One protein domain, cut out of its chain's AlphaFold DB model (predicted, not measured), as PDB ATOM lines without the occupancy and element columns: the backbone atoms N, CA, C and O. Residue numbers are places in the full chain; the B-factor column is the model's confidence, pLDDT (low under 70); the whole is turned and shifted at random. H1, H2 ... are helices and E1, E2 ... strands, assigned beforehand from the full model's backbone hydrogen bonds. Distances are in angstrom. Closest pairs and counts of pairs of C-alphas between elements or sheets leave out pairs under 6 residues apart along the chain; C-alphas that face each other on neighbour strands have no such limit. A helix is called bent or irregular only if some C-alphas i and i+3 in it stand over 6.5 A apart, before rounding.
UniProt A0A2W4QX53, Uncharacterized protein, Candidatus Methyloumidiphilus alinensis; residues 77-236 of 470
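AT A GLANCE: This is residues 77 to 236 of the 470 residues of an uncharacterized protein of Candidatus Methyloumidiphilus alinensis (UniProt A0A2W4QX53). Two lobes stand end to end in a long rod: a sandwich of two sheets, with strands along the rod, and a second lobe in which H1 and H2 cover one face of a five-strand sheet. In the sandwich, E2, E8, E7, E4 and E5 make a mixed sheet, curled like part of a barrel, over the antiparallel sheet E1, E3, E6. The second lobe's sheet is a meander, E9 to E13 in chain order, each strand the antiparallel neighbour of the one before. The printed part has 160 residues with two named helices and 13 named strands, E1 to E8, H1, E9 to E13, H2; its class is mixed, helices and strands. It is loose, with a radius of gyration of the C-alphas of 20.1 A and spans of 66 by 30 by 22 A.

HOW THE PARTS SIT: E1, residues 81 to 85, runs on into E2, residues 88 to 90, at 32 degrees. E3, residues 93 to 100, is antiparallel to E1, with N 83 and O 98 2.9 A apart, and to E6, residues 122 to 129, with N 97 and O 125 2.9 A apart, both within hydrogen-bond range. E4, residues 104 to 110, and E5, residues 117 to 119, form a hairpin with N 109 and O 117 at 2.8 A. E7, residues 133 to 141, is antiparallel to E4, with N 108 and O 138 at 2.8 A. E8, residues 146 to 156, pairs with E7 in a hairpin, N 135 and O 151 at 2.9 A, then parallel with E2, N 89 and O 154 at 2.9 A. The sandwich's sheets face each other 8.2 A centre to centre. H1, residues 158 to 170, is on the sheet of E9, residues 183 to 185, E10, 188 to 193, E11, 198 to 203, E12, 208 to 212, and E13, 218 to 223. Its height over the sheet is 9.5 A. Across this sheet N 183 and O 190 are 2.8 A apart, N 191 and O 200 2.8 A, N 201 and O 210 2.9 A, N 211 and O 219 3.0 A. H2, residues 224 to 231, on the same face, stands up from the sheet at 49 degrees; it is only just irregular, C-alphas 226 and 229 being 6.6 A apart. H1 touches H2 with residues 162 to 167 alone, the closest C-alphas being Trp 166 and Ser 231, 5.7 A. O i to N i+4 pairs are within range in 8 of 9 for H1 and 2 of 4 for H2.

IN THESE COORDINATES: E1 begins at C-alpha 81 (-56.105, 42.194, -28.613). E8 is 33.3 A long, E7 26.7 A, E3 23.4 A, E6 21.8 A. H1, 18.3 A, begins at C-alpha 158 (-36.016, 20.459, -33.372); H2 ends at C-alpha 231 (-23.701, 20.366, -36.861).

THE WHOLE: The farthest C-alphas, Asp 143 and Ala 173, are 66.7 A apart. The printed part has no cut; H1 to E9 is a long link of 12 residues. Mean pLDDT of the printed part is 80.4, with residues 88 to 94, 155 to 158 and 232 to 236 among those under 70.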
ATOM      1  N   ASN A  77     -66.163  49.618 -25.019       67.25
ATOM      2  CA  ASN A  77     -65.453  48.962 -26.116       67.25
ATOM      3  C   ASN A  77     -63.997  48.678 -25.698       67.25
ATOM      4  O   ASN A  77     -63.059  49.017 -26.415       67.25
ATOM      5  N   LEU A  78     -63.842  48.130 -24.487       81.75
ATOM      6  CA  LEU A  78     -62.622  47.667 -23.854       81.75
ATOM      7  C   LEU A  78     -62.296  46.289 -24.430       81.75
ATOM      8  O   LEU A  78     -62.528  45.248 -23.816       81.75
ATOM      9  N   ALA A  79     -61.798  46.291 -25.660       78.44
ATOM     10  CA  ALA A  79     -61.182  45.114 -26.246       78.44
ATOM     11  C   ALA A  79     -59.707  45.068 -25.824       78.44
ATOM     12  O   ALA A  79     -59.068  46.109 -25.696       78.44
ATOM     13  N   VAL A  80     -59.146  43.872 -25.650       83.19
ATOM     14  CA  VAL A  80     -57.697  43.675 -25.502       83.19
ATOM     15  C   VAL A  80     -57.276  42.629 -26.515       83.19
ATOM     16  O   VAL A  80     -57.470  41.437 -26.305       83.19
ATOM     17  N   ASN A  81     -56.705  43.077 -27.626       83.62
ATOM     18  CA  ASN A  81     -56.105  42.194 -28.613       83.62
ATOM     19  C   ASN A  81     -54.621  42.055 -28.279       83.62
ATOM     20  O   ASN A  81     -53.904  43.052 -28.255       83.62
ATOM     21  N   LEU A  82     -54.159  40.827 -28.062       86.62
ATOM     22  CA  LEU A  82     -52.743  40.468 -27.965       86.62
ATOM     23  C   LEU A  82     -52.491  39.249 -28.854       86.62
ATOM     24  O   LEU A  82     -53.103  38.199 -28.651       86.62
ATOM     25  N   SER A  83     -51.593  39.381 -29.824       79.38
ATOM     26  CA  SER A  83     -51.165  38.298 -30.711       79.38
ATOM     27  C   SER A  83     -49.641  38.218 -30.780       79.38
ATOM     28  O   SER A  83     -48.934  39.145 -30.385       79.38
ATOM     29  N   ALA A  84     -49.133  37.088 -31.266       72.44
ATOM     30  CA  ALA A  84     -47.712  36.867 -31.492       72.44
ATOM     31  C   ALA A  84     -47.522  36.177 -32.844       72.44
ATOM     32  O   ALA A  84     -48.148  35.141 -33.088       72.44
ATOM     33  N   SER A  85     -46.683  36.744 -33.715       70.00
ATOM     34  CA  SER A  85     -46.394  36.169 -35.034       70.00
ATOM     35  C   SER A  85     -44.884  36.060 -35.294       70.00
ATOM     36  O   SER A  85     -44.191  37.077 -35.207       70.00
ATOM     37  N   PRO A  86     -44.359  34.860 -35.621       67.81
ATOM     38  CA  PRO A  86     -45.044  33.565 -35.565       67.81
ATOM     39  C   PRO A  86     -45.265  33.104 -34.108       67.81
ATOM     40  O   PRO A  86     -44.488  33.427 -33.210       67.81
ATOM     41  N   SER A  87     -46.311  32.310 -33.860       71.00
ATOM     42  CA  SER A  87     -46.628  31.755 -32.528       71.00
ATOM     43  C   SER A  87     -45.778  30.533 -32.141       71.00
ATOM     44  O   SER A  87     -45.874  30.008 -31.031       71.00
ATOM     45  N   THR A  88     -44.927  30.060 -33.050       62.78
ATOM     46  CA  THR A  88     -43.851  29.099 -32.785       62.78
ATOM     47  C   THR A  88     -42.613  29.568 -33.537       62.78
ATOM     48  O   THR A  88     -42.701  29.881 -34.722       62.78
ATOM     49  N   VAL A  89     -41.481  29.637 -32.844       61.88
ATOM     50  CA  VAL A  89     -40.176  30.036 -33.382       61.88
ATOM     51  C   VAL A  89     -39.168  28.901 -33.213       61.88
ATOM     52  O   VAL A  89     -39.319  28.049 -32.342       61.88
ATOM     53  N   ASN A  90     -38.097  28.916 -34.005       61.12
ATOM     54  CA  ASN A  90     -36.893  28.152 -33.676       61.12
ATOM     55  C   ASN A  90     -36.245  28.693 -32.387       61.12
ATOM     56  O   ASN A  90     -36.529  29.810 -31.955       61.12
ATOM     57  N   TYR A  91     -35.329  27.931 -31.794       62.53
ATOM     58  CA  TYR A  91     -34.483  28.421 -30.703       62.53
ATOM     59  C   TYR A  91     -33.680  29.667 -31.121       62.53
ATOM     60  O   TYR A  91     -33.085  29.685 -32.200       62.53
ATOM     61  N   GLN A  92     -33.687  30.707 -30.277       62.25
ATOM     62  CA  GLN A  92     -33.216  32.071 -30.581       62.25
ATOM     63  C   GLN A  92     -33.905  32.732 -31.793       62.25
ATOM     64  O   GLN A  92     -33.431  33.737 -32.319       62.25
ATOM     65  N   GLY A  93     -35.056  32.213 -32.222       61.12
ATOM     66  CA  GLY A  93     -35.928  32.875 -33.182       61.12
ATOM     67  C   GLY A  93     -36.713  34.022 -32.543       61.12
ATOM     68  O   GLY A  93     -36.974  34.037 -31.336       61.12
ATOM     69  N   THR A  94     -37.101  34.984 -33.378       65.12
ATOM     70  CA  THR A  94     -37.857  36.173 -32.970       65.12
ATOM     71  C   THR A  94     -39.335  36.026 -33.317       65.12
ATOM     72  O   THR A  94     -39.678  35.608 -34.422       65.12
ATOM     73  N   SER A  95     -40.204  36.407 -32.384       73.31
ATOM     74  CA  SER A  95     -41.641  36.594 -32.593       73.31
ATOM     75  C   SER A  95     -41.998  38.056 -32.339       73.31
ATOM     76  O   SER A  95     -41.424  38.683 -31.451       73.31
ATOM     77  N   ASN A  96     -42.935  38.612 -33.101       80.06
ATOM     78  CA  ASN A  96     -43.451  39.958 -32.865       80.06
ATOM     79  C   ASN A  96     -44.739  39.868 -32.046       80.06
ATOM     80  O   ASN A  96     -45.757  39.383 -32.548       80.06
ATOM     81  N   LEU A  97     -44.694  40.348 -30.801       84.75
ATOM     82  CA  LEU A  97     -45.885  40.606 -29.996       84.75
ATOM     83  C   LEU A  97     -46.558  41.865 -30.531       84.75
ATOM     84  O   LEU A  97     -45.943  42.927 -30.531       84.75
ATOM     85  N   ASN A  98     -47.815  41.761 -30.947       82.56
ATOM     86  CA  ASN A  98     -48.617  42.886 -31.417       82.56
ATOM     87  C   ASN A  98     -49.837  43.033 -30.510       82.56
ATOM     88  O   ASN A  98     -50.516  42.044 -30.226       82.56
ATOM     89  N   TRP A  99     -50.137  44.255 -30.071       90.50
ATOM     90  CA  TRP A  99     -51.304  44.496 -29.225       90.50
ATOM     91  C   TRP A  99     -52.044  45.790 -29.547       90.50
ATOM     92  O   TRP A  99     -51.467  46.778 -30.005       90.50
ATOM     93  N   SER A 100     -53.347  45.777 -29.272       87.75
ATOM     94  CA  SER A 100     -54.203  46.959 -29.277       87.75
ATOM     95  C   SER A 100     -55.308  46.817 -28.236       87.75
ATOM     96  O   SER A 100     -55.991  45.792 -28.173       87.75
ATOM     97  N   SER A 101     -55.512  47.864 -27.440       87.81
ATOM     98  CA  SER A 101     -56.580  47.934 -26.448       87.81
ATOM     99  C   SER A 101     -57.480  49.158 -26.661       87.81
ATOM    100  O   SER A 101     -57.327  50.175 -25.970       87.81
ATOM    101  N   PRO A 102     -58.417  49.112 -27.629       80.69
ATOM    102  CA  PRO A 102     -59.521  50.066 -27.697       80.69
ATOM    103  C   PRO A 102     -60.216  50.200 -26.333       80.69
ATOM    104  O   PRO A 102     -60.275  49.237 -25.575       80.69
ATOM    105  N   GLY A 103     -60.710  51.394 -25.997       77.06
ATOM    106  CA  GLY A 103     -61.456  51.646 -24.754       77.06
ATOM    107  C   GLY A 103     -60.648  51.615 -23.445       77.06
ATOM    108  O   GLY A 103     -61.175  52.035 -22.416       77.06
ATOM    109  N   ALA A 104     -59.389  51.170 -23.461       85.38
ATOM    110  CA  ALA A 104     -58.519  51.187 -22.288       85.38
ATOM    111  C   ALA A 104     -57.980  52.591 -21.969       85.38
ATOM    112  O   ALA A 104     -57.754  53.416 -22.854       85.38
ATOM    113  N   THR A 105     -57.721  52.832 -20.685       85.06
ATOM    114  CA  THR A 105     -57.018  54.011 -20.153       85.06
ATOM    115  C   THR A 105     -55.585  53.684 -19.739       85.06
ATOM    116  O   THR A 105     -54.702  54.532 -19.850       85.06
ATOM    117  N   THR A 106     -55.340  52.451 -19.290       86.00
ATOM    118  CA  THR A 106     -54.026  51.933 -18.888       86.00
ATOM    119  C   THR A 106     -53.898  50.457 -19.262       86.00
ATOM    120  O   THR A 106     -54.904  49.747 -19.338       86.00
ATOM    121  N   CYS A 107     -52.663  49.994 -19.470       89.38
ATOM    122  CA  CYS A 107     -52.331  48.587 -19.681       89.38
ATOM    123  C   CYS A 107     -51.048  48.210 -18.937       89.38
ATOM    124  O   CYS A 107     -50.099  48.995 -18.874       89.38
ATOM    125  N   SER A 108     -50.997  46.984 -18.424       91.00
ATOM    126  CA  SER A 108     -49.819  46.373 -17.823       91.00
ATOM    127  C   SER A 108     -49.520  45.011 -18.450       91.00
ATOM    128  O   SER A 108     -50.396  44.169 -18.647       91.00
ATOM    129  N   ALA A 109     -48.249  44.805 -18.775       88.62
ATOM    130  CA  ALA A 109     -47.708  43.553 -19.268       88.62
ATOM    131  C   ALA A 109     -47.162  42.695 -18.119       88.62
ATOM    132  O   ALA A 109     -46.693  43.208 -17.097       88.62
ATOM    133  N   THR A 110     -47.201  41.374 -18.280       87.75
ATOM    134  CA  THR A 110     -46.579  40.402 -17.373       87.75
ATOM    135  C   THR A 110     -46.024  39.214 -18.157       87.75
ATOM    136  O   THR A 110     -46.732  38.573 -18.936       87.75
ATOM    137  N   THR A 111     -44.757  38.880 -17.914       82.62
ATOM    138  CA  THR A 111     -44.108  37.634 -18.345       82.62
ATOM    139  C   THR A 111     -42.884  37.356 -17.465       82.62
ATOM    140  O   THR A 111     -42.435  38.236 -16.731       82.62
ATOM    141  N   SER A 112     -42.308  36.158 -17.563       69.69
ATOM    142  CA  SER A 112     -41.035  35.795 -16.923       69.69
ATOM    143  C   SER A 112     -39.794  36.360 -17.634       69.69
ATOM    144  O   SER A 112     -38.709  36.324 -17.063       69.69
ATOM    145  N   TYR A 113     -39.936  36.884 -18.858       65.12
ATOM    146  CA  TYR A 113     -38.834  37.380 -19.696       65.12
ATOM    147  C   TYR A 113     -39.017  38.856 -20.112       65.12
ATOM    148  O   TYR A 113     -39.284  39.171 -21.270       65.12
ATOM    149  N   GLY A 114     -38.886  39.778 -19.152       66.88
ATOM    150  CA  GLY A 114     -38.625  41.212 -19.386       66.88
ATOM    151  C   GLY A 114     -39.782  42.110 -19.858       66.88
ATOM    152  O   GLY A 114     -39.746  43.309 -19.595       66.88
ATOM    153  N   TRP A 115     -40.827  41.583 -20.506       83.56
ATOM    154  CA  TRP A 115     -42.009  42.371 -20.904       83.56
ATOM    155  C   TRP A 115     -42.990  42.543 -19.728       83.56
ATOM    156  O   TRP A 115     -44.026  41.883 -19.641       83.56
ATOM    157  N   SER A 116     -42.618  43.391 -18.770       87.44
ATOM    158  CA  SER A 116     -43.319  43.556 -17.491       87.44
ATOM    159  C   SER A 116     -43.519  45.020 -17.101       87.44
ATOM    160  O   SER A 116     -42.595  45.820 -17.231       87.44
ATOM    161  N   GLY A 117     -44.679  45.346 -16.527       87.62
ATOM    162  CA  GLY A 117     -45.007  46.695 -16.045       87.62
ATOM    163  C   GLY A 117     -45.927  47.462 -16.996       87.62
ATOM    164  O   GLY A 117     -46.599  46.861 -17.829       87.62
ATOM    165  N   SER A 118     -46.008  48.786 -16.844       89.81
ATOM    166  CA  SER A 118     -46.887  49.635 -17.665       89.81
ATOM    167  C   SER A 118     -46.454  49.643 -19.135       89.81
ATOM    168  O   SER A 118     -45.269  49.815 -19.424       89.81
ATOM    169  N   VAL A 119     -47.404  49.485 -20.061       90.44
ATOM    170  CA  VAL A 119     -47.162  49.486 -21.514       90.44
ATOM    171  C   VAL A 119     -48.154  50.396 -22.255       90.44
ATOM    172  O   VAL A 119     -49.265  50.616 -21.767       90.44
ATOM    173  N   PRO A 120     -47.795  50.928 -23.443       90.94
ATOM    174  CA  PRO A 120     -48.719  51.694 -24.282       90.94
ATOM    175  C   PRO A 120     -49.990  50.913 -24.646       90.94
ATOM    176  O   PRO A 120     -49.961  49.691 -24.756       90.94
ATOM    177  N   LEU A 121     -51.090  51.623 -24.919       82.50
ATOM    178  CA  LEU A 121     -52.396  51.032 -25.270       82.50
ATOM    179  C   LEU A 121     -52.411  50.310 -26.635       82.50
ATOM    180  O   LEU A 121     -53.328  49.557 -26.948       82.50
ATOM    181  N   ALA A 122     -51.409  50.540 -27.477       85.69
ATOM    182  CA  ALA A 122     -51.164  49.756 -28.680       85.69
ATOM    183  C   ALA A 122     -49.666  49.757 -28.984       85.69
ATOM    184  O   ALA A 122     -48.969  50.724 -28.662       85.69
ATOM    185  N   GLY A 123     -49.170  48.696 -29.611       81.38
ATOM    186  CA  GLY A 123     -47.754  48.591 -29.939       81.38
ATOM    187  C   GLY A 123     -47.361  47.282 -30.606       81.38
ATOM    188  O   GLY A 123     -48.179  46.386 -30.824       81.38
ATOM    189  N   SER A 124     -46.072  47.205 -30.927       86.31
ATOM    190  CA  SER A 124     -45.394  46.006 -31.405       86.31
ATOM    191  C   SER A 124     -44.057  45.871 -30.679       86.31
ATOM    192  O   SER A 124     -43.386  46.877 -30.435       86.31
ATOM    193  N   LEU A 125     -43.673  44.647 -30.320       82.88
ATOM    194  CA  LEU A 125     -42.384  44.334 -29.711       82.88
ATOM    195  C   LEU A 125     -41.842  43.015 -30.265       82.88
ATOM    196  O   LEU A 125     -42.441  41.957 -30.081       82.88
ATOM    197  N   ALA A 126     -40.667  43.083 -30.885       79.38
ATOM    198  CA  ALA A 126     -39.880  41.910 -31.227       79.38
ATOM    199  C   ALA A 126     -39.298  41.279 -29.952       79.38
ATOM    200  O   ALA A 126     -38.585  41.940 -29.196       79.38
ATOM    201  N   VAL A 127     -39.584  39.997 -29.723       78.31
ATOM    202  CA  VAL A 127     -39.046  39.197 -28.616       78.31
ATOM    203  C   VAL A 127     -38.305  37.980 -29.164       78.31
ATOM    204  O   VAL A 127     -38.828  37.249 -30.002       78.31
ATOM    205  N   THR A 128     -37.077  37.754 -28.699       76.12
ATOM    206  CA  THR A 128     -36.267  36.575 -29.042       76.12
ATOM    207  C   THR A 128     -36.425  35.521 -27.952       76.12
ATOM    208  O   THR A 128     -36.287  35.846 -26.773       76.12
ATOM    209  N   LEU A 129     -36.712  34.267 -28.321       72.06
ATOM    210  CA  LEU A 129     -37.041  33.218 -27.350       72.06
ATOM    211  C   LEU A 129     -36.054  32.047 -27.337       72.06
ATOM    212  O   LEU A 129     -35.667  31.508 -28.372       72.06
ATOM    213  N   THR A 130     -35.733  31.592 -26.128       65.25
ATOM    214  CA  THR A 130     -35.012  30.336 -25.850       65.25
ATOM    215  C   THR A 130     -35.930  29.261 -25.253       65.25
ATOM    216  O   THR A 130     -35.608  28.079 -25.318       65.25
ATOM    217  N   ASN A 131     -37.104  29.662 -24.744       65.38
ATOM    218  CA  ASN A 131     -38.123  28.807 -24.131       65.38
ATOM    219  C   ASN A 131     -39.537  29.129 -24.616       65.38
ATOM    220  O   ASN A 131     -39.833  30.264 -24.996       65.38
ATOM    221  N   ASN A 132     -40.447  28.160 -24.458       74.81
ATOM    222  CA  ASN A 132     -41.888  28.419 -24.461       74.81
ATOM    223  C   ASN A 132     -42.213  29.521 -23.437       74.81
ATOM    224  O   ASN A 132     -41.986  29.330 -22.242       74.81
ATOM    225  N   THR A 133     -42.758  30.648 -23.891       75.62
ATOM    226  CA  THR A 133     -43.054  31.806 -23.035       75.62
ATOM    227  C   THR A 133     -44.491  32.254 -23.218       75.62
ATOM    228  O   THR A 133     -44.947  32.467 -24.342       75.62
ATOM    229  N   THR A 134     -45.196  32.436 -22.102       83.56
ATOM    230  CA  THR A 134     -46.502  33.097 -22.079       83.56
ATOM    231  C   THR A 134     -46.319  34.571 -21.740       83.56
ATOM    232  O   THR A 134     -45.648  34.928 -20.767       83.56
ATOM    233  N   TYR A 135     -46.937  35.420 -22.547       84.44
ATOM    234  CA  TYR A 135     -47.032  36.860 -22.357       84.44
ATOM    235  C   TYR A 135     -48.484  37.195 -22.026       84.44
ATOM    236  O   TYR A 135     -49.391  36.709 -22.703       84.44
ATOM    237  N   MET A 136     -48.717  37.992 -20.986       87.94
ATOM    238  CA  MET A 136     -50.050  38.428 -20.567       87.94
ATOM    239  C   MET A 136     -50.135  39.953 -20.583       87.94
ATOM    240  O   MET A 136     -49.203  40.629 -20.153       87.94
ATOM    241  N   LEU A 137     -51.261  40.473 -21.063       90.19
ATOM    242  CA  LEU A 137     -51.599  41.891 -21.088       90.19
ATOM    243  C   LEU A 137     -52.922  42.092 -20.351       90.19
ATOM    244  O   LEU A 137     -53.923  41.474 -20.713       90.19
ATOM    245  N   THR A 138     -52.928  42.966 -19.350       89.44
ATOM    246  CA  THR A 138     -54.111  43.367 -18.582       89.44
ATOM    247  C   THR A 138     -54.340  44.858 -18.785       89.44
ATOM    248  O   THR A 138     -53.438  45.652 -18.540       89.44
ATOM    249  N   CYS A 139     -55.531  45.260 -19.220       89.00
ATOM    250  CA  CYS A 139     -55.879  46.661 -19.455       89.00
ATOM    251  C   CYS A 139     -57.146  47.058 -18.697       89.00
ATOM    252  O   CYS A 139     -58.018  46.221 -18.460       89.00
ATOM    253  N   VAL A 140     -57.248  48.339 -18.332       86.81
ATOM    254  CA  VAL A 140     -58.345  48.896 -17.523       86.81
ATOM    255  C   VAL A 140     -59.087  49.975 -18.310       86.81
ATOM    256  O   VAL A 140     -58.457  50.890 -18.845       86.81
ATOM    257  N   GLY A 141     -60.413  49.881 -18.390       83.19
ATOM    258  CA  GLY A 141     -61.286  50.851 -19.054       83.19
ATOM    259  C   GLY A 141     -61.478  52.150 -18.267       83.19
ATOM    260  O   GLY A 141     -61.018  52.294 -17.135       83.19
ATOM    261  N   SER A 142     -62.171  53.121 -18.864       72.12
ATOM    262  CA  SER A 142     -62.564  54.372 -18.186       72.12
ATOM    263  C   SER A 142     -63.702  54.192 -17.171       72.12
ATOM    264  O   SER A 142     -63.963  55.087 -16.372       72.12
ATOM    265  N   ASP A 143     -64.345  53.028 -17.189       71.50
ATOM    266  CA  ASP A 143     -65.308  52.508 -16.216       71.50
ATOM    267  C   ASP A 143     -64.640  51.757 -15.044       71.50
ATOM    268  O   ASP A 143     -65.325  51.324 -14.120       71.50
ATOM    269  N   GLY A 144     -63.312  51.589 -15.073       72.56
ATOM    270  CA  GLY A 144     -62.552  50.813 -14.090       72.56
ATOM    271  C   GLY A 144     -62.612  49.293 -14.288       72.56
ATOM    272  O   GLY A 144     -61.998  48.564 -13.508       72.56
ATOM    273  N   VAL A 145     -63.303  48.795 -15.321       76.25
ATOM    274  CA  VAL A 145     -63.352  47.359 -15.641       76.25
ATOM    275  C   VAL A 145     -61.997  46.914 -16.185       76.25
ATOM    276  O   VAL A 145     -61.378  47.627 -16.971       76.25
ATOM    277  N   ASN A 146     -61.527  45.729 -15.791       82.94
ATOM    278  CA  ASN A 146     -60.288  45.144 -16.293       82.94
ATOM    279  C   ASN A 146     -60.546  43.961 -17.242       82.94
ATOM    280  O   ASN A 146     -61.344  43.069 -16.965       82.94
ATOM    281  N   VAL A 147     -59.815  43.928 -18.355       80.81
ATOM    282  CA  VAL A 147     -59.814  42.829 -19.333       80.81
ATOM    283  C   VAL A 147     -58.377  42.355 -19.516       80.81
ATOM    284  O   VAL A 147     -57.447  43.160 -19.508       80.81
ATOM    285  N   SER A 148     -58.174  41.043 -19.647       84.69
ATOM    286  CA  SER A 148     -56.847  40.454 -19.849       84.69
ATOM    287  C   SER A 148     -56.844  39.456 -20.998       84.69
ATOM    288  O   SER A 148     -57.773  38.660 -21.122       84.69
ATOM    289  N   GLN A 149     -55.773  39.455 -21.790       80.56
ATOM    290  CA  GLN A 149     -55.493  38.433 -22.799       80.56
ATOM    291  C   GLN A 149     -54.056  37.929 -22.639       80.56
ATOM    292  O   GLN A 149     -53.167  38.666 -22.213       80.56
ATOM    293  N   SER A 150     -53.815  36.667 -22.988       84.12
ATOM    294  CA  SER A 150     -52.478  36.079 -23.025       84.12
ATOM    295  C   SER A 150     -52.200  35.399 -24.363       84.12
ATOM    296  O   SER A 150     -53.114  34.973 -25.071       84.12
ATOM    297  N   VAL A 151     -50.919  35.304 -24.712       79.69
ATOM    298  CA  VAL A 151     -50.428  34.551 -25.868       79.69
ATOM    299  C   VAL A 151     -49.189  33.759 -25.466       79.69
ATOM    300  O   VAL A 151     -48.308  34.278 -24.780       79.69
ATOM    301  N   THR A 152     -49.113  32.494 -25.876       80.19
ATOM    302  CA  THR A 152     -47.930  31.651 -25.664       80.19
ATOM    303  C   THR A 152     -47.185  31.492 -26.977       80.19
ATOM    304  O   THR A 152     -47.727  30.931 -27.930       80.19
ATOM    305  N   VAL A 153     -45.933  31.943 -27.011       76.94
ATOM    306  CA  VAL A 153     -45.006  31.652 -28.106       76.94
ATOM    307  C   VAL A 153     -44.219  30.404 -27.738       76.94
ATOM    308  O   VAL A 153     -43.656  30.319 -26.644       76.94
ATOM    309  N   LYS A 154     -44.200  29.419 -28.634       71.88
ATOM    310  CA  LYS A 154     -43.439  28.178 -28.446       71.88
ATOM    311  C   LYS A 154     -42.054  28.269 -29.076       71.88
ATOM    312  O   LYS A 154     -41.891  28.926 -30.100       71.88
ATOM    313  N   VAL A 155     -41.088  27.563 -28.498       69.81
ATOM    314  CA  VAL A 155     -39.765  27.332 -29.088       69.81
ATOM    315  C   VAL A 155     -39.685  25.882 -29.549       69.81
ATOM    316  O   VAL A 155     -39.957  24.971 -28.769       69.81
ATOM    317  N   ASP A 156     -39.332  25.669 -30.814       67.00
ATOM    318  CA  ASP A 156     -39.188  24.338 -31.399       67.00
ATOM    319  C   ASP A 156     -37.867  23.673 -30.942       67.00
ATOM    320  O   ASP A 156     -36.782  24.161 -31.287       67.00
ATOM    321  N   PRO A 157     -37.913  22.547 -30.194       57.34
ATOM    322  CA  PRO A 157     -36.718  21.806 -29.790       57.34
ATOM    323  C   PRO A 157     -36.024  21.074 -30.951       57.34
ATOM    324  O   PRO A 157     -34.956  20.504 -30.735       57.34
ATOM    325  N   ASN A 158     -36.586  21.073 -32.166       65.50
ATOM    326  CA  ASN A 158     -36.016  20.459 -33.372       65.50
ATOM    327  C   ASN A 158     -34.556  20.883 -33.634       65.50
ATOM    328  O   ASN A 158     -33.721  20.040 -33.950       65.50
ATOM    329  N   VAL A 159     -34.207  22.154 -33.395       70.81
ATOM    330  CA  VAL A 159     -32.822  22.650 -33.518       70.81
ATOM    331  C   VAL A 159     -31.878  21.921 -32.547       70.81
ATOM    332  O   VAL A 159     -30.859  21.374 -32.966       70.81
ATOM    333  N   THR A 160     -32.244  21.826 -31.266       76.31
ATOM    334  CA  THR A 160     -31.471  21.094 -30.245       76.31
ATOM    335  C   THR A 160     -31.422  19.593 -30.537       76.31
ATOM    336  O   THR A 160     -30.358  18.980 -30.480       76.31
ATOM    337  N   ALA A 161     -32.554  19.000 -30.925       78.00
ATOM    338  CA  ALA A 161     -32.640  17.596 -31.312       78.00
ATOM    339  C   ALA A 161     -31.759  17.276 -32.534       78.00
ATOM    340  O   ALA A 161     -31.167  16.202 -32.593       78.00
ATOM    341  N   CYS A 162     -31.625  18.207 -33.482       80.31
ATOM    342  CA  CYS A 162     -30.712  18.097 -34.615       80.31
ATOM    343  C   CYS A 162     -29.244  18.109 -34.154       80.31
ATOM    344  O   CYS A 162     -28.484  17.227 -34.558       80.31
ATOM    345  N   VAL A 163     -28.853  19.038 -33.268       83.19
ATOM    346  CA  VAL A 163     -27.489  19.083 -32.699       83.19
ATOM    347  C   VAL A 163     -27.164  17.781 -31.963       83.19
ATOM    348  O   VAL A 163     -26.083  17.227 -32.150       83.19
ATOM    349  N   PHE A 164     -28.111  17.220 -31.208       88.38
ATOM    350  CA  PHE A 164     -27.917  15.940 -30.518       88.38
ATOM    351  C   PHE A 164     -27.852  14.759 -31.502       88.38
ATOM    352  O   PHE A 164     -26.966  13.918 -31.386       88.38
ATOM    353  N   ASN A 165     -28.695  14.737 -32.545       84.94
ATOM    354  CA  ASN A 165     -28.593  13.765 -33.643       84.94
ATOM    355  C   ASN A 165     -27.243  13.870 -34.386       84.94
ATOM    356  O   ASN A 165     -26.794  12.899 -34.992       84.94
ATOM    357  N   TRP A 166     -26.607  15.045 -34.435       89.38
ATOM    358  CA  TRP A 166     -25.247  15.209 -34.960       89.38
ATOM    359  C   TRP A 166     -24.196  14.692 -33.968       89.38
ATOM    360  O   TRP A 166     -23.334  13.913 -34.373       89.38
ATOM    361  N   ALA A 167     -24.301  15.037 -32.683       88.38
ATOM    362  CA  ALA A 167     -23.378  14.579 -31.645       88.38
ATOM    363  C   ALA A 167     -23.348  13.041 -31.551       88.38
ATOM    364  O   ALA A 167     -22.277  12.443 -31.597       88.38
ATOM    365  N   GLU A 168     -24.516  12.396 -31.578       89.94
ATOM    366  CA  GLU A 168     -24.693  10.935 -31.640       89.94
ATOM    367  C   GLU A 168     -23.969  10.257 -32.817       89.94
ATOM    368  O   GLU A 168     -23.535   9.112 -32.701       89.94
ATOM    369  N   ARG A 169     -23.824  10.951 -33.956       87.06
ATOM    370  CA  ARG A 169     -23.144  10.426 -35.154       87.06
ATOM    371  C   ARG A 169     -21.635  10.675 -35.159       87.06
ATOM    372  O   ARG A 169     -20.917   9.906 -35.789       87.06
ATOM    373  N   ASN A 170     -21.157  11.720 -34.482       86.50
ATOM    374  CA  ASN A 170     -19.732  12.078 -34.439       86.50
ATOM    375  C   ASN A 170     -19.014  11.497 -33.211       86.50
ATOM    376  O   ASN A 170     -17.829  11.180 -33.286       86.50
ATOM    377  N   TYR A 171     -19.734  11.297 -32.104       88.25
ATOM    378  CA  TYR A 171     -19.207  10.792 -30.836       88.25
ATOM    379  C   TYR A 171     -19.995   9.562 -30.334       88.25
ATOM    380  O   TYR A 171     -20.455   9.549 -29.190       88.25
ATOM    381  N   PRO A 172     -20.161   8.495 -31.145       88.75
ATOM    382  CA  PRO A 172     -20.998   7.344 -30.785       88.75
ATOM    383  C   PRO A 172     -20.528   6.609 -29.518       88.75
ATOM    384  O   PRO A 172     -21.318   5.918 -28.891       88.75
ATOM    385  N   ALA A 173     -19.268   6.777 -29.101       91.50
ATOM    386  CA  ALA A 173     -18.748   6.230 -27.845       91.50
ATOM    387  C   ALA A 173     -19.286   6.930 -26.576       91.50
ATOM    388  O   ALA A 173     -19.162   6.371 -25.490       91.50
ATOM    389  N   LEU A 174     -19.868   8.132 -26.695       88.19
ATOM    390  CA  LEU A 174     -20.415   8.914 -25.574       88.19
ATOM    391  C   LEU A 174     -21.948   8.868 -25.490       88.19
ATOM    392  O   LEU A 174     -22.513   9.275 -24.474       88.19
ATOM    393  N   PHE A 175     -22.619   8.399 -26.549       93.31
ATOM    394  CA  PHE A 175     -24.056   8.578 -26.763       93.31
ATOM    395  C   PHE A 175     -24.716   7.289 -27.278       93.31
ATOM    396  O   PHE A 175     -24.988   7.154 -28.472       93.31
ATOM    397  N   THR A 176     -24.982   6.324 -26.386       87.81
ATOM    398  CA  THR A 176     -25.650   5.060 -26.764       87.81
ATOM    399  C   THR A 176     -26.885   4.729 -25.908       87.81
ATOM    400  O   THR A 176     -26.869   4.938 -24.692       87.81
ATOM    401  N   PRO A 177     -27.954   4.148 -26.493       87.94
ATOM    402  CA  PRO A 177     -28.259   4.090 -27.927       87.94
ATOM    403  C   PRO A 177     -28.605   5.480 -28.499       87.94
ATOM    404  O   PRO A 177     -28.960   6.397 -27.763       87.94
ATOM    405  N   THR A 178     -28.510   5.629 -29.819       85.81
ATOM    406  CA  THR A 178     -28.851   6.867 -30.538       85.81
ATOM    407  C   THR A 178     -30.364   7.000 -30.773       85.81
ATOM    408  O   THR A 178     -31.118   6.038 -30.616       85.81
ATOM    409  N   GLY A 179     -30.829   8.194 -31.156       71.94
ATOM    410  CA  GLY A 179     -32.236   8.450 -31.495       71.94
ATOM    411  C   GLY A 179     -33.177   8.630 -30.297       71.94
ATOM    412  O   GLY A 179     -34.388   8.473 -30.445       71.94
ATOM    413  N   GLY A 180     -32.644   8.951 -29.113       75.19
ATOM    414  CA  GLY A 180     -33.444   9.195 -27.909       75.19
ATOM    415  C   GLY A 180     -34.426  10.369 -28.053       75.19
ATOM    416  O   GLY A 180     -34.149  11.368 -28.720       75.19
ATOM    417  N   GLY A 181     -35.585  10.273 -27.395       76.81
ATOM    418  CA  GLY A 181     -36.537  11.385 -27.305       76.81
ATOM    419  C   GLY A 181     -36.001  12.533 -26.441       76.81
ATOM    420  O   GLY A 181     -35.283  12.297 -25.472       76.81
ATOM    421  N   MET A 182     -36.366  13.774 -26.773       81.62
ATOM    422  CA  MET A 182     -36.067  14.936 -25.926       81.62
ATOM    423  C   MET A 182     -36.875  14.875 -24.621       81.62
ATOM    424  O   MET A 182     -38.085  14.648 -24.646       81.62
ATOM    425  N   LEU A 183     -36.203  15.123 -23.501       82.25
ATOM    426  CA  LEU A 183     -36.753  15.222 -22.151       82.25
ATOM    427  C   LEU A 183     -36.476  16.620 -21.589       82.25
ATOM    428  O   LEU A 183     -35.484  17.249 -21.949       82.25
ATOM    429  N   ASN A 184     -37.313  17.089 -20.665       79.50
ATOM    430  CA  ASN A 184     -37.163  18.405 -20.041       79.50
ATOM    431  C   ASN A 184     -37.121  18.240 -18.513       79.50
ATOM    432  O   ASN A 184     -37.955  17.526 -17.956       79.50
ATOM    433  N   SER A 185     -36.171  18.880 -17.827       79.81
ATOM    434  CA  SER A 185     -36.084  18.880 -16.358       79.81
ATOM    435  C   SER A 185     -35.428  20.161 -15.847       79.81
ATOM    436  O   SER A 185     -34.310  20.493 -16.240       79.81
ATOM    437  N   GLY A 186     -36.118  20.892 -14.967       82.00
ATOM    438  CA  GLY A 186     -35.653  22.186 -14.464       82.00
ATOM    439  C   GLY A 186     -35.380  23.169 -15.606       82.00
ATOM    440  O   GLY A 186     -36.299  23.550 -16.325       82.00
ATOM    441  N   VAL A 187     -34.110  23.550 -15.774       77.25
ATOM    442  CA  VAL A 187     -33.631  24.435 -16.853       77.25
ATOM    443  C   VAL A 187     -32.987  23.684 -18.028       77.25
ATOM    444  O   VAL A 187     -32.363  24.319 -18.868       77.25
ATOM    445  N   TYR A 188     -33.097  22.356 -18.110       81.06
ATOM    446  CA  TYR A 188     -32.438  21.557 -19.148       81.06
ATOM    447  C   TYR A 188     -33.431  20.892 -20.103       81.06
ATOM    448  O   TYR A 188     -34.316  20.152 -19.668       81.06
ATOM    449  N   ASN A 189     -33.208  21.081 -21.404       81.62
ATOM    450  CA  ASN A 189     -33.780  20.264 -22.477       81.62
ATOM    451  C   ASN A 189     -32.700  19.259 -22.912       81.62
ATOM    452  O   ASN A 189     -31.656  19.671 -23.420       81.62
ATOM    453  N   TYR A 190     -32.899  17.962 -22.677       88.62
ATOM    454  CA  TYR A 190     -31.825  16.964 -22.673       88.62
ATOM    455  C   TYR A 190     -32.226  15.597 -23.250       88.62
ATOM    456  O   TYR A 190     -33.400  15.308 -23.473       88.62
ATOM    457  N   ARG A 191     -31.229  14.740 -23.478       92.00
ATOM    458  CA  ARG A 191     -31.360  13.296 -23.723       92.00
ATOM    459  C   ARG A 191     -30.549  12.520 -22.690       92.00
ATOM    460  O   ARG A 191     -29.538  13.014 -22.196       92.00
ATOM    461  N   TYR A 192     -30.999  11.305 -22.393       93.56
ATOM    462  CA  TYR A 192     -30.301  10.331 -21.558       93.56
ATOM    463  C   TYR A 192     -29.905   9.118 -22.405       93.56
ATOM    464  O   TYR A 192     -30.715   8.618 -23.189       93.56
ATOM    465  N   TYR A 193     -28.676   8.647 -22.218       93.94
ATOM    466  CA  TYR A 193     -28.040   7.588 -22.992       93.94
ATOM    467  C   TYR A 193     -27.730   6.393 -22.076       93.94
ATOM    468  O   TYR A 193     -26.635   6.311 -21.511       93.94
ATOM    469  N   PRO A 194     -28.687   5.463 -21.873       92.12
ATOM    470  CA  PRO A 194     -28.564   4.391 -20.881       92.12
ATOM    471  C   PRO A 194     -27.435   3.383 -21.133       92.12
ATOM    472  O   PRO A 194     -27.035   2.702 -20.195       92.12
ATOM    473  N   GLY A 195     -26.911   3.264 -22.358       90.69
ATOM    474  CA  GLY A 195     -25.768   2.391 -22.653       90.69
ATOM    475  C   GLY A 195     -24.417   2.986 -22.234       90.69
ATOM    476  O   GLY A 195     -23.463   2.246 -22.014       90.69
ATOM    477  N   THR A 196     -24.344   4.312 -22.083       92.25
ATOM    478  CA  THR A 196     -23.158   5.065 -21.636       92.25
ATOM    479  C   THR A 196     -23.344   5.740 -20.270       92.25
ATOM    480  O   THR A 196     -22.408   6.363 -19.780       92.25
ATOM    481  N   ASN A 197     -24.531   5.616 -19.658       93.94
ATOM    482  CA  ASN A 197     -24.970   6.325 -18.446       93.94
ATOM    483  C   ASN A 197     -24.626   7.828 -18.475       93.94
ATOM    484  O   ASN A 197     -24.114   8.390 -17.510       93.94
ATOM    485  N   SER A 198     -24.875   8.464 -19.620       94.75
ATOM    486  CA  SER A 198     -24.526   9.859 -19.888       94.75
ATOM    487  C   SER A 198     -25.753  10.679 -20.287       94.75
ATOM    488  O   SER A 198     -26.779  10.138 -20.712       94.75
ATOM    489  N   TYR A 199     -25.653  12.001 -20.168       95.00
ATOM    490  CA  TYR A 199     -26.693  12.934 -20.605       95.00
ATOM    491  C   TYR A 199     -26.089  14.023 -21.492       95.00
ATOM    492  O   TYR A 199     -24.986  14.501 -21.233       95.00
ATOM    493  N   LEU A 200     -26.839  14.448 -22.509       94.62
ATOM    494  CA  LEU A 200     -26.528  15.628 -23.319       94.62
ATOM    495  C   LEU A 200     -27.695  16.602 -23.198       94.62
ATOM    496  O   LEU A 200     -28.836  16.224 -23.462       94.62
ATOM    497  N   GLY A 201     -27.429  17.831 -22.768       90.62
ATOM    498  CA  GLY A 201     -28.447  18.835 -22.480       90.62
ATOM    499  C   GLY A 201     -28.112  20.204 -23.049       90.62
ATOM    500  O   GLY A 201     -26.953  20.536 -23.266       90.62
ATOM    501  N   VAL A 202     -29.141  21.017 -23.269       85.38
ATOM    502  CA  VAL A 202     -29.013  22.469 -23.405       85.38
ATOM    503  C   VAL A 202     -29.658  23.097 -22.185       85.38
ATOM    504  O   VAL A 202     -30.835  22.849 -21.908       85.38
ATOM    505  N   SER A 203     -28.882  23.903 -21.469       82.25
ATOM    506  CA  SER A 203     -29.393  24.774 -20.418       82.25
ATOM    507  C   SER A 203     -30.085  25.974 -21.055       82.25
ATOM    508  O   SER A 203     -29.534  26.651 -21.923       82.25
ATOM    509  N   VAL A 204     -31.299  26.258 -20.601       69.88
ATOM    510  CA  VAL A 204     -32.134  27.353 -21.106       69.88
ATOM    511  C   VAL A 204     -31.986  28.643 -20.294       69.88
ATOM    512  O   VAL A 204     -32.657  29.632 -20.590       69.88
ATOM    513  N   ALA A 205     -31.141  28.617 -19.256       73.31
ATOM    514  CA  ALA A 205     -30.818  29.766 -18.413       73.31
ATOM    515  C   ALA A 205     -29.627  30.572 -18.959       73.31
ATOM    516  O   ALA A 205     -29.613  31.796 -18.855       73.31
ATOM    517  N   ASP A 206     -28.644  29.891 -19.553       77.25
ATOM    518  CA  ASP A 206     -27.392  30.467 -20.069       77.25
ATOM    519  C   ASP A 206     -27.068  30.053 -21.520       77.25
ATOM    520  O   ASP A 206     -26.073  30.508 -22.081       77.25
ATOM    521  N   ASN A 207     -27.933  29.251 -22.153       73.56
ATOM    522  CA  ASN A 207     -27.862  28.824 -23.555       73.56
ATOM    523  C   ASN A 207     -26.674  27.909 -23.918       73.56
ATOM    524  O   ASN A 207     -26.373  27.744 -25.108       73.56
ATOM    525  N   ASN A 208     -26.018  27.304 -22.924       82.00
ATOM    526  CA  ASN A 208     -24.889  26.393 -23.117       82.00
ATOM    527  C   ASN A 208     -25.323  24.935 -23.341       82.00
ATOM    528  O   ASN A 208     -26.337  24.471 -22.808       82.00
ATOM    529  N   VAL A 209     -24.528  24.210 -24.131       89.38
ATOM    530  CA  VAL A 209     -24.551  22.747 -24.219       89.38
ATOM    531  C   VAL A 209     -23.797  22.188 -23.019       89.38
ATOM    532  O   VAL A 209     -22.731  22.676 -22.652       89.38
ATOM    533  N   TYR A 210     -24.353  21.146 -22.421       93.06
ATOM    534  CA  TYR A 210     -23.809  20.473 -21.257       93.06
ATOM    535  C   TYR A 210     -23.764  18.965 -21.484       93.06
ATOM    536  O   TYR A 210     -24.760  18.364 -21.897       93.06
ATOM    537  N   TYR A 211     -22.627  18.355 -21.164       95.50
ATOM    538  CA  TYR A 211     -22.462  16.906 -21.104       95.50
ATOM    539  C   TYR A 211     -22.341  16.472 -19.641       95.50
ATOM    540  O   TYR A 211     -21.555  17.038 -18.887       95.50
ATOM    541  N   LEU A 212     -23.116  15.469 -19.231       95.25
ATOM    542  CA  LEU A 212     -22.977  14.825 -17.923       95.25
ATOM    543  C   LEU A 212     -22.465  13.405 -18.143       95.25
ATOM    544  O   LEU A 212     -23.168  12.576 -18.729       95.25
ATOM    545  N   GLY A 213     -21.235  13.147 -17.702       93.12
ATOM    546  CA  GLY A 213     -20.588  11.848 -17.848       93.12
ATOM    547  C   GLY A 213     -21.088  10.794 -16.849       93.12
ATOM    548  O   GLY A 213     -21.721  11.131 -15.844       93.12
ATOM    549  N   PRO A 214     -20.756   9.507 -17.073       91.69
ATOM    550  CA  PRO A 214     -21.032   8.427 -16.121       91.69
ATOM    551  C   PRO A 214     -20.237   8.541 -14.809       91.69
ATOM    552  O   PRO A 214     -20.526   7.820 -13.858       91.69
ATOM    553  N   ASP A 215     -19.248   9.436 -14.753       92.44
ATOM    554  CA  ASP A 215     -18.522   9.848 -13.549       92.44
ATOM    555  C   ASP A 215     -19.287  10.890 -12.707       92.44
ATOM    556  O   ASP A 215     -18.855  11.235 -11.608       92.44
ATOM    557  N   GLY A 216     -20.422  11.391 -13.208       90.94
ATOM    558  CA  GLY A 216     -21.244  12.403 -12.550       90.94
ATOM    559  C   GLY A 216     -20.738  13.839 -12.711       90.94
ATOM    560  O   GLY A 216     -21.284  14.734 -12.063       90.94
ATOM    561  N   GLN A 217     -19.730  14.094 -13.557       91.75
ATOM    562  CA  GLN A 217     -19.242  15.452 -13.805       91.75
ATOM    563  C   GLN A 217     -20.021  16.135 -14.930       91.75
ATOM    564  O   GLN A 217     -20.159  15.608 -16.034       91.75
ATOM    565  N   LEU A 218     -20.526  17.335 -14.630       91.81
ATOM    566  CA  LEU A 218     -21.244  18.191 -15.566       91.81
ATOM    567  C   LEU A 218     -20.254  19.133 -16.268       91.81
ATOM    568  O   LEU A 218     -19.825  20.135 -15.694       91.81
ATOM    569  N   LEU A 219     -19.902  18.807 -17.508       93.06
ATOM    570  CA  LEU A 219     -19.037  19.604 -18.373       93.06
ATOM    571  C   LEU A 219     -19.868  20.625 -19.160       93.06
ATOM    572  O   LEU A 219     -20.930  20.296 -19.689       93.06
ATOM    573  N   ASN A 220     -19.382  21.866 -19.233       93.00
ATOM    574  CA  ASN A 220     -19.949  22.911 -20.086       93.00
ATOM    575  C   ASN A 220     -19.200  22.904 -21.426       93.00
ATOM    576  O   ASN A 220     -18.035  23.294 -21.488       93.00
ATOM    577  N   GLU A 221     -19.887  22.484 -22.484       89.56
ATOM    578  CA  GLU A 221     -19.366  22.371 -23.851       89.56
ATOM    579  C   GLU A 221     -19.496  23.696 -24.637       89.56
ATOM    580  O   GLU A 221     -19.302  23.748 -25.852       89.56
ATOM    581  N   GLY A 222     -19.844  24.794 -23.964       85.56
ATOM    582  CA  GLY A 222     -19.998  26.124 -24.546       85.56
ATOM    583  C   GLY A 222     -21.371  26.385 -25.180       85.56
ATOM    584  O   GLY A 222     -22.269  25.538 -25.149       85.56
ATOM    585  N   PRO A 223     -21.575  27.583 -25.757       78.69
ATOM    586  CA  PRO A 223     -22.891  28.049 -26.184       78.69
ATOM    587  C   PRO A 223     -23.432  27.222 -27.349       78.69
ATOM    588  O   PRO A 223     -22.702  26.930 -28.297       78.69
ATOM    589  N   LEU A 224     -24.735  26.914 -27.354       74.31
ATOM    590  CA  LEU A 224     -25.360  26.146 -28.440       74.31
ATOM    591  C   LEU A 224     -25.077  26.765 -29.819       74.31
ATOM    592  O   LEU A 224     -24.842  26.033 -30.775       74.31
ATOM    593  N   SER A 225     -25.009  28.098 -29.907       65.00
ATOM    594  CA  SER A 225     -24.694  28.847 -31.132       65.00
ATOM    595  C   SER A 225     -23.324  28.536 -31.752       65.00
ATOM    596  O   SER A 225     -23.163  28.738 -32.955       65.00
ATOM    597  N   TYR A 226     -22.366  28.000 -30.989       74.38
ATOM    598  CA  TYR A 226     -21.096  27.475 -31.508       74.38
ATOM    599  C   TYR A 226     -21.284  26.130 -32.234       74.38
ATOM    600  O   TYR A 226     -20.667  25.885 -33.271       74.38
ATOM    601  N   TRP A 227     -22.198  25.293 -31.741       77.19
ATOM    602  CA  TRP A 227     -22.488  23.958 -32.273       77.19
ATOM    603  C   TRP A 227     -23.466  23.965 -33.461       77.19
ATOM    604  O   TRP A 227     -23.392  23.074 -34.311       77.19
ATOM    605  N   LEU A 228     -24.345  24.971 -33.588       69.56
ATOM    606  CA  LEU A 228     -25.263  25.127 -34.737       69.56
ATOM    607  C   LEU A 228     -24.548  25.072 -36.112       69.56
ATOM    608  O   LEU A 228     -24.940  24.244 -36.938       69.56
ATOM    609  N   PRO A 229     -23.490  25.868 -36.394       56.53
ATOM    610  CA  PRO A 229     -22.796  25.809 -37.684       56.53
ATOM    611  C   PRO A 229     -21.987  24.518 -37.880       56.53
ATOM    612  O   PRO A 229     -21.869  24.048 -39.007       56.53
ATOM    613  N   GLN A 230     -21.451  23.924 -36.807       70.69
ATOM    614  CA  GLN A 230     -20.653  22.689 -36.879       70.69
ATOM    615  C   GLN A 230     -21.506  21.453 -37.181       70.69
ATOM    616  O   GLN A 230     -21.079  20.543 -37.891       70.69
ATOM    617  N   SER A 231     -22.732  21.443 -36.662       71.94
ATOM    618  CA  SER A 231     -23.701  20.366 -36.861       71.94
ATOM    619  C   SER A 231     -24.492  20.464 -38.168       71.94
ATOM    620  O   SER A 231     -25.171  19.509 -38.550       71.94
ATOM    621  N   GLY A 232     -24.437  21.617 -38.843       65.00
ATOM    622  CA  GLY A 232     -25.340  21.973 -39.941       65.00
ATOM    623  C   GLY A 232     -26.768  22.296 -39.479       65.00
ATOM    624  O   GLY A 232     -27.618  22.627 -40.307       65.00
ATOM    625  N   CYS A 233     -27.043  22.236 -38.174       66.88
ATOM    626  CA  CYS A 233     -28.356  22.449 -37.572       66.88
ATOM    627  C   CYS A 233     -28.648  23.938 -37.357       66.88
ATOM    628  O   CYS A 233     -28.980  24.374 -36.256       66.88
ATOM    629  N   SER A 234     -28.523  24.738 -38.414       58.31
ATOM    630  CA  SER A 234     -28.894  26.150 -38.366       58.31
ATOM    631  C   SER A 234     -30.404  26.311 -38.145       58.31
ATOM    632  O   SER A 234     -31.183  25.666 -38.854       58.31
ATOM    633  N   PRO A 235     -30.852  27.243 -37.282       49.59
ATOM    634  CA  PRO A 235     -32.188  27.813 -37.366       49.59
ATOM    635  C   PRO A 235     -32.261  28.650 -38.649       49.59
ATOM    636  O   PRO A 235     -32.108  29.871 -38.638       49.59
ATOM    637  N   LEU A 236     -32.445  27.973 -39.785       34.41
ATOM    638  CA  LEU A 236     -32.745  28.621 -41.055       34.41
ATOM    639  C   LEU A 236     -33.960  29.530 -40.851       34.41
ATOM    640  O   LEU A 236     -34.951  29.118 -40.242       34.41
TER     641      LEU A 236